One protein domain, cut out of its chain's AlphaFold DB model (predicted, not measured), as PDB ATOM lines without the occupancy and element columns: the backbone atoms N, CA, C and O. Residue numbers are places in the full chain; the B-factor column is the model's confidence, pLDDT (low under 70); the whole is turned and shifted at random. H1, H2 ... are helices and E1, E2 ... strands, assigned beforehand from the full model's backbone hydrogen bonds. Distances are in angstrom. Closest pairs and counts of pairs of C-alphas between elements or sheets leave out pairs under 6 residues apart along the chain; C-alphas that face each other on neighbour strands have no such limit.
ATOM      1  N   ASP A  85     151.418 132.130 165.130       87.62
ATOM      2  CA  ASP A  85     150.191 131.470 164.706       87.62
ATOM      3  C   ASP A  85     150.049 131.462 163.168       87.62
ATOM      4  O   ASP A  85     150.087 132.486 162.488       87.62
ATOM      5  N   GLY A  86     149.945 130.271 162.580       88.25
ATOM      6  CA  GLY A  86     149.768 130.106 161.134       88.25
ATOM      7  C   GLY A  86     150.938 130.538 160.239       88.25
ATOM      8  O   GLY A  86     150.866 130.358 159.022       88.25
ATOM      9  N   VAL A  87     152.035 131.056 160.793       93.06
ATOM     10  CA  VAL A  87     153.222 131.466 160.026       93.06
ATOM     11  C   VAL A  87     154.275 130.362 159.953       93.06
ATOM     12  O   VAL A  87     154.235 129.389 160.698       93.06
ATOM     13  N   PHE A  88     155.225 130.497 159.022       91.75
ATOM     14  CA  PHE A  88     156.318 129.534 158.790       91.75
ATOM     15  C   PHE A  88     155.860 128.094 158.489       91.75
ATOM     16  O   PHE A  88     156.618 127.137 158.643       91.75
ATOM     17  N   THR A  89     154.639 127.949 157.982       87.56
ATOM     18  CA  THR A  89     154.039 126.690 157.531       87.56
ATOM     19  C   THR A  89     153.619 126.810 156.058       87.56
ATOM     20  O   THR A  89     153.621 127.903 155.489       87.56
ATOM     21  N   LYS A  90     153.336 125.686 155.386       86.44
ATOM     22  CA  LYS A  90     152.913 125.654 153.973       86.44
ATOM     23  C   LYS A  90     151.787 124.648 153.780       86.44
ATOM     24  O   LYS A  90     151.895 123.537 154.287       86.44
ATOM     25  N   GLY A  91     150.772 125.017 152.995       88.94
ATOM     26  CA  GLY A  91     149.681 124.113 152.611       88.94
ATOM     27  C   GLY A  91     148.855 123.599 153.791       88.94
ATOM     28  O   GLY A  91     148.360 122.479 153.741       88.94
ATOM     29  N   CYS A  92     148.761 124.386 154.863       93.50
ATOM     30  CA  CYS A  92     148.098 124.014 156.110       93.50
ATOM     31  C   CYS A  92     146.734 124.694 156.293       93.50
ATOM     32  O   CYS A  92     146.080 124.435 157.292       93.50
ATOM     33  N   VAL A  93     146.304 125.568 155.376       96.44
ATOM     34  CA  VAL A  93     145.003 126.248 155.460       96.44
ATOM     35  C   VAL A  93     143.977 125.452 154.663       96.44
ATOM     36  O   VAL A  93     144.148 125.231 153.466       96.44
ATOM     37  N   MET A  94     142.909 125.029 155.330       96.88
ATOM     38  CA  MET A  94     141.797 124.288 154.748       96.88
ATOM     39  C   MET A  94     140.528 125.138 154.773       96.88
ATOM     40  O   MET A  94     140.254 125.849 155.742       96.88
ATOM     41  N   GLU A  95     139.753 125.064 153.694       97.44
ATOM     42  CA  GLU A  95     138.464 125.743 153.617       97.44
ATOM     43  C   GLU A  95     137.448 125.057 154.536       97.44
ATOM     44  O   GLU A  95     137.250 123.843 154.461       97.44
ATOM     45  N   ALA A  96     136.792 125.838 155.390       97.38
ATOM     46  CA  ALA A  96     135.709 125.366 156.244       97.38
ATOM     47  C   ALA A  96     134.710 126.491 156.542       97.38
ATOM     48  O   ALA A  96     135.085 127.659 156.662       97.38
ATOM     49  N   GLU A  97     133.438 126.138 156.739       96.44
ATOM     50  CA  GLU A  97     132.391 127.076 157.167       96.44
ATOM     51  C   GLU A  97     132.502 127.378 158.671       96.44
ATOM     52  O   GLU A  97     131.721 126.908 159.502       96.44
ATOM     53  N   VAL A  98     133.513 128.164 159.036       96.19
ATOM     54  CA  VAL A  98     133.783 128.604 160.409       96.19
ATOM     55  C   VAL A  98     133.793 130.128 160.489       96.19
ATOM     56  O   VAL A  98     134.210 130.810 159.557       96.19
ATOM     57  N   ALA A  99     133.307 130.672 161.609       93.88
ATOM     58  CA  ALA A  99     133.225 132.120 161.809       93.88
ATOM     59  C   ALA A  99     134.600 132.777 162.030       93.88
ATOM     60  O   ALA A  99     134.804 133.923 161.644       93.88
ATOM     61  N   GLU A 100     135.532 132.044 162.637       94.31
ATOM     62  CA  GLU A 100     136.896 132.475 162.943       94.31
ATOM     63  C   GLU A 100     137.869 131.356 162.572       94.31
ATOM     64  O   GLU A 100     137.467 130.194 162.458       94.31
ATOM     65  N   ILE A 101     139.145 131.708 162.396       94.69
ATOM     66  CA  ILE A 101     140.204 130.734 162.121       94.69
ATOM     67  C   ILE A 101     140.280 129.751 163.292       94.69
ATOM     68  O   ILE A 101     140.390 130.157 164.449       94.69
ATOM     69  N   ARG A 102     140.241 128.453 162.994       96.19
ATOM     70  CA  ARG A 102     140.484 127.399 163.984       96.19
ATOM     71  C   ARG A 102     141.858 126.801 163.769       96.19
ATOM     72  O   ARG A 102     142.234 126.513 162.638       96.19
ATOM     73  N   TYR A 103     142.574 126.592 164.864       94.62
ATOM     74  CA  TYR A 103     143.920 126.039 164.856       94.62
ATOM     75  C   TYR A 103     143.890 124.597 165.351       94.62
ATOM     76  O   TYR A 103     143.284 124.298 166.383       94.62
ATOM     77  N   TYR A 104     144.576 123.726 164.621       94.19
ATOM     78  CA  TYR A 104     144.791 122.324 164.944       94.19
ATOM     79  C   TYR A 104     146.294 122.036 164.960       94.19
ATOM     80  O   TYR A 104     147.111 122.891 164.619       94.19
ATOM     81  N   GLU A 105     146.672 120.829 165.376       91.25
ATOM     82  CA  GLU A 105     148.086 120.444 165.454       91.25
ATOM     83  C   GLU A 105     148.771 120.409 164.077       91.25
ATOM     84  O   GLU A 105     149.967 120.677 163.975       91.25
ATOM     85  N   ASP A 106     148.024 120.094 163.017       92.38
ATOM     86  CA  ASP A 106     148.533 119.867 161.663       92.38
ATOM     87  C   ASP A 106     147.963 120.822 160.601       92.38
ATOM     88  O   ASP A 106     148.498 120.887 159.491       92.38
ATOM     89  N   HIS A 107     146.909 121.580 160.915       94.75
ATOM     90  CA  HIS A 107     146.263 122.486 159.966       94.75
ATOM     91  C   HIS A 107     145.523 123.645 160.646       94.75
ATOM     92  O   HIS A 107     145.422 123.745 161.870       94.75
ATOM     93  N   MET A 108     145.000 124.542 159.819       95.88
ATOM     94  CA  MET A 108     144.062 125.589 160.184       95.88
ATOM     95  C   MET A 108     142.820 125.469 159.312       95.88
ATOM     96  O   MET A 108     142.921 125.163 158.124       95.88
ATOM     97  N   GLU A 109     141.663 125.770 159.878       97.38
ATOM     98  CA  GLU A 109     140.400 125.859 159.148       97.38
ATOM     99  C   GLU A 109     139.939 127.317 159.073       97.38
ATOM    100  O   GLU A 109     140.010 128.048 160.065       97.38
ATOM    101  N   GLY A 110     139.429 127.740 157.917       97.00
ATOM    102  CA  GLY A 110     138.873 129.079 157.749       97.00
ATOM    103  C   GLY A 110     138.028 129.242 156.489       97.00
ATOM    104  O   GLY A 110     138.216 128.541 155.501       97.00
ATOM    105  N   ALA A 111     137.111 130.210 156.509       96.38
ATOM    106  CA  ALA A 111     136.188 130.457 155.396       96.38
ATOM    107  C   ALA A 111     136.826 131.180 154.191       96.38
ATOM    108  O   ALA A 111     136.222 131.251 153.126       96.38
ATOM    109  N   ALA A 112     138.024 131.755 154.349       95.69
ATOM    110  CA  ALA A 112     138.691 132.558 153.323       95.69
ATOM    111  C   ALA A 112     140.178 132.191 153.212       95.69
ATOM    112  O   ALA A 112     141.048 132.925 153.685       95.69
ATOM    113  N   VAL A 113     140.465 131.046 152.585       95.25
ATOM    114  CA  VAL A 113     141.817 130.464 152.484       95.25
ATOM    115  C   VAL A 113     142.844 131.471 151.962       95.25
ATOM    116  O   VAL A 113     143.837 131.725 152.639       95.25
ATOM    117  N   GLU A 114     142.583 132.117 150.821       95.25
ATOM    118  CA  GLU A 114     143.528 133.068 150.212       95.25
ATOM    119  C   GLU A 114     143.845 134.261 151.130       95.25
ATOM    120  O   GLU A 114     144.991 134.703 151.214       95.25
ATOM    121  N   ALA A 115     142.844 134.772 151.854       94.75
ATOM    122  CA  ALA A 115     143.028 135.887 152.780       94.75
ATOM    123  C   ALA A 115     143.872 135.478 153.998       94.75
ATOM    124  O   ALA A 115     144.732 136.241 154.441       94.75
ATOM    125  N   ILE A 116     143.661 134.264 154.512       95.31
ATOM    126  CA  ILE A 116     144.437 133.701 155.625       95.31
ATOM    127  C   ILE A 116     145.882 133.461 155.190       95.31
ATOM    128  O   ILE A 116     146.807 133.871 155.886       95.31
ATOM    129  N   GLU A 117     146.098 132.862 154.019       95.00
ATOM    130  CA  GLU A 117     147.440 132.650 153.474       95.00
ATOM    131  C   GLU A 117     148.172 133.974 153.236       95.00
ATOM    132  O   GLU A 117     149.352 134.097 153.576       95.00
ATOM    133  N   HIS A 118     147.474 134.994 152.725       94.50
ATOM    134  CA  HIS A 118     148.029 136.337 152.579       94.50
ATOM    135  C   HIS A 118     148.414 136.941 153.937       94.50
ATOM    136  O   HIS A 118     149.541 137.418 154.093       94.50
ATOM    137  N   ARG A 119     147.524 136.884 154.939       94.50
ATOM    138  CA  ARG A 119     147.791 137.358 156.310       94.50
ATOM    139  C   ARG A 119     148.979 136.630 156.944       94.50
ATOM    140  O   ARG A 119     149.841 137.279 157.531       94.50
ATOM    141  N   ASN A 120     149.072 135.313 156.790       95.44
ATOM    142  CA  ASN A 120     150.166 134.515 157.346       95.44
ATOM    143  C   ASN A 120     151.498 134.818 156.650       95.44
ATOM    144  O   ASN A 120     152.529 134.971 157.307       95.44
ATOM    145  N   LYS A 121     151.491 134.966 155.320       95.56
ATOM    146  CA  LYS A 121     152.678 135.397 154.576       95.56
ATOM    147  C   LYS A 121     153.141 136.774 155.052       95.56
ATOM    148  O   LYS A 121     154.307 136.919 155.409       95.56
ATOM    149  N   HIS A 122     152.224 137.736 155.132       96.19
ATOM    150  CA  HIS A 122     152.488 139.084 155.633       96.19
ATOM    151  C   HIS A 122     153.122 139.063 157.028       96.19
ATOM    152  O   HIS A 122     154.230 139.565 157.211       96.19
ATOM    153  N   LYS A 123     152.488 138.372 157.983       96.56
ATOM    154  CA  LYS A 123     153.005 138.216 159.350       96.56
ATOM    155  C   LYS A 123     154.408 137.610 159.372       96.56
ATOM    156  O   LYS A 123     155.287 138.113 160.073       96.56
ATOM    157  N   SER A 124     154.659 136.585 158.556       96.38
ATOM    158  CA  SER A 124     155.979 135.950 158.471       96.38
ATOM    159  C   SER A 124     157.074 136.890 157.948       96.38
ATOM    160  O   SER A 124     158.189 136.868 158.468       96.38
ATOM    161  N   GLU A 125     156.767 137.749 156.973       96.69
ATOM    162  CA  GLU A 125     157.714 138.723 156.418       96.69
ATOM    163  C   GLU A 125     158.066 139.803 157.449       96.69
ATOM    164  O   GLU A 125     159.239 140.156 157.602       96.69
ATOM    165  N   ILE A 126     157.075 140.272 158.217       97.50
ATOM    166  CA  ILE A 126     157.294 141.220 159.312       97.50
ATOM    167  C   ILE A 126     158.138 140.598 160.429       97.50
ATOM    168  O   ILE A 126     159.125 141.200 160.855       97.50
ATOM    169  N   LEU A 127     157.794 139.389 160.880       96.50
ATOM    170  CA  LEU A 127     158.559 138.674 161.905       96.50
ATOM    171  C   LEU A 127     160.003 138.428 161.457       96.50
ATOM    172  O   LEU A 127     160.930 138.635 162.238       96.50
ATOM    173  N   PHE A 128     160.215 138.052 160.193       95.69
ATOM    174  CA  PHE A 128     161.556 137.868 159.646       95.69
ATOM    175  C   PHE A 128     162.344 139.182 159.612       95.69
ATOM    176  O   PHE A 128     163.508 139.213 160.015       95.69
ATOM    177  N   LYS A 129     161.709 140.287 159.198       96.31
ATOM    178  CA  LYS A 129     162.327 141.617 159.238       96.31
ATOM    179  C   LYS A 129     162.759 141.984 160.657       96.31
ATOM    180  O   LYS A 129     163.908 142.382 160.836       96.31
ATOM    181  N   LEU A 130     161.882 141.811 161.645       94.88
ATOM    182  CA  LEU A 130     162.179 142.083 163.055       94.88
ATOM    183  C   LEU A 130     163.323 141.207 163.578       94.88
ATOM    184  O   LEU A 130     164.254 141.730 164.175       94.88
ATOM    185  N   TYR A 131     163.296 139.905 163.290       92.19
ATOM    186  CA  TYR A 131     164.358 138.970 163.670       92.19
ATOM    187  C   TYR A 131     165.723 139.332 163.064       92.19
ATOM    188  O   TYR A 131     166.745 139.220 163.731       92.19
ATOM    189  N   SER A 132     165.740 139.765 161.801       92.69
ATOM    190  CA  SER A 132     166.968 140.121 161.074       92.69
ATOM    191  C   SER A 132     167.500 141.527 161.372       92.69
ATOM    192  O   SER A 132     168.482 141.947 160.763       92.69
ATOM    193  N   THR A 133     166.821 142.287 162.234       89.38
ATOM    194  CA  THR A 133     167.233 143.650 162.567       89.38
ATOM    195  C   THR A 133     168.233 143.606 163.713       89.38
ATOM    196  O   THR A 133     167.873 143.292 164.845       89.38
ATOM    197  N   ASP A 134     169.485 143.932 163.405       73.56
ATOM    198  CA  ASP A 134     170.501 144.186 164.421       73.56
ATOM    199  C   ASP A 134     170.181 145.505 165.140       73.56
ATOM    200  O   ASP A 134     169.857 146.508 164.494       73.56
ATOM    201  N   MET A 135     170.252 145.483 166.475       57.34
ATOM    202  CA  MET A 135     170.199 146.680 167.323       57.34
ATOM    203  C   MET A 135     171.572 147.336 167.438       57.34
ATOM    204  O   MET A 135     172.560 146.595 167.644       57.34
TER     205      MET A 135
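What this domain is: This is residues 85 to 135 of the 135 residues of an uncharacterized protein of Lachnospiraceae bacterium (UniProt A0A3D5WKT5). A small head, the two short parallel strands E1 and E2 with the long loop between them, sits at one end of one long helix, H1, whose far end sticks out at residues 129 to 131. The printed part has 51 residues, in the order E1, E2, H1; under half are in named elements, and the class is mixed, helices and strands. The whole is a loose rod with a radius of gyration of the C-alphas of 12.5 A, spanning 44 by 20 by 17 A.

Where its parts are: E1 is residues 93 to 95, from C-alpha 93 at (145.003, 126.248, 155.460), and E2 is residues 108 to 110. H1, residues 113 to 131, is 26.6 A long and ends at C-alpha 131, (164.358, 138.970, 163.670).

How they stand to each other: E1 and E2 are parallel neighbours at 37 degrees; N 94 and O 108 are 2.8 A apart, within hydrogen-bond range. Residues 102 to 103 pair antiparallel with 108 to 109 of E2. The closest C-alphas of E1 and H1, Glu 95 and Val 113, are 5.9 A apart; those of E2 and H1, Gly 110 and Ile 116, 7.5 A. In H1 every O i to N i+4 pair is within hydrogen-bond range.

The domain as a whole: The farthest C-alphas, Glu 97 and Met 135, are 43.8 A apart. The printed part has no cut; the link E1 to E2 is long, E2 to H1 tight. Residue 135, the chain's last, is under pLDDT 70.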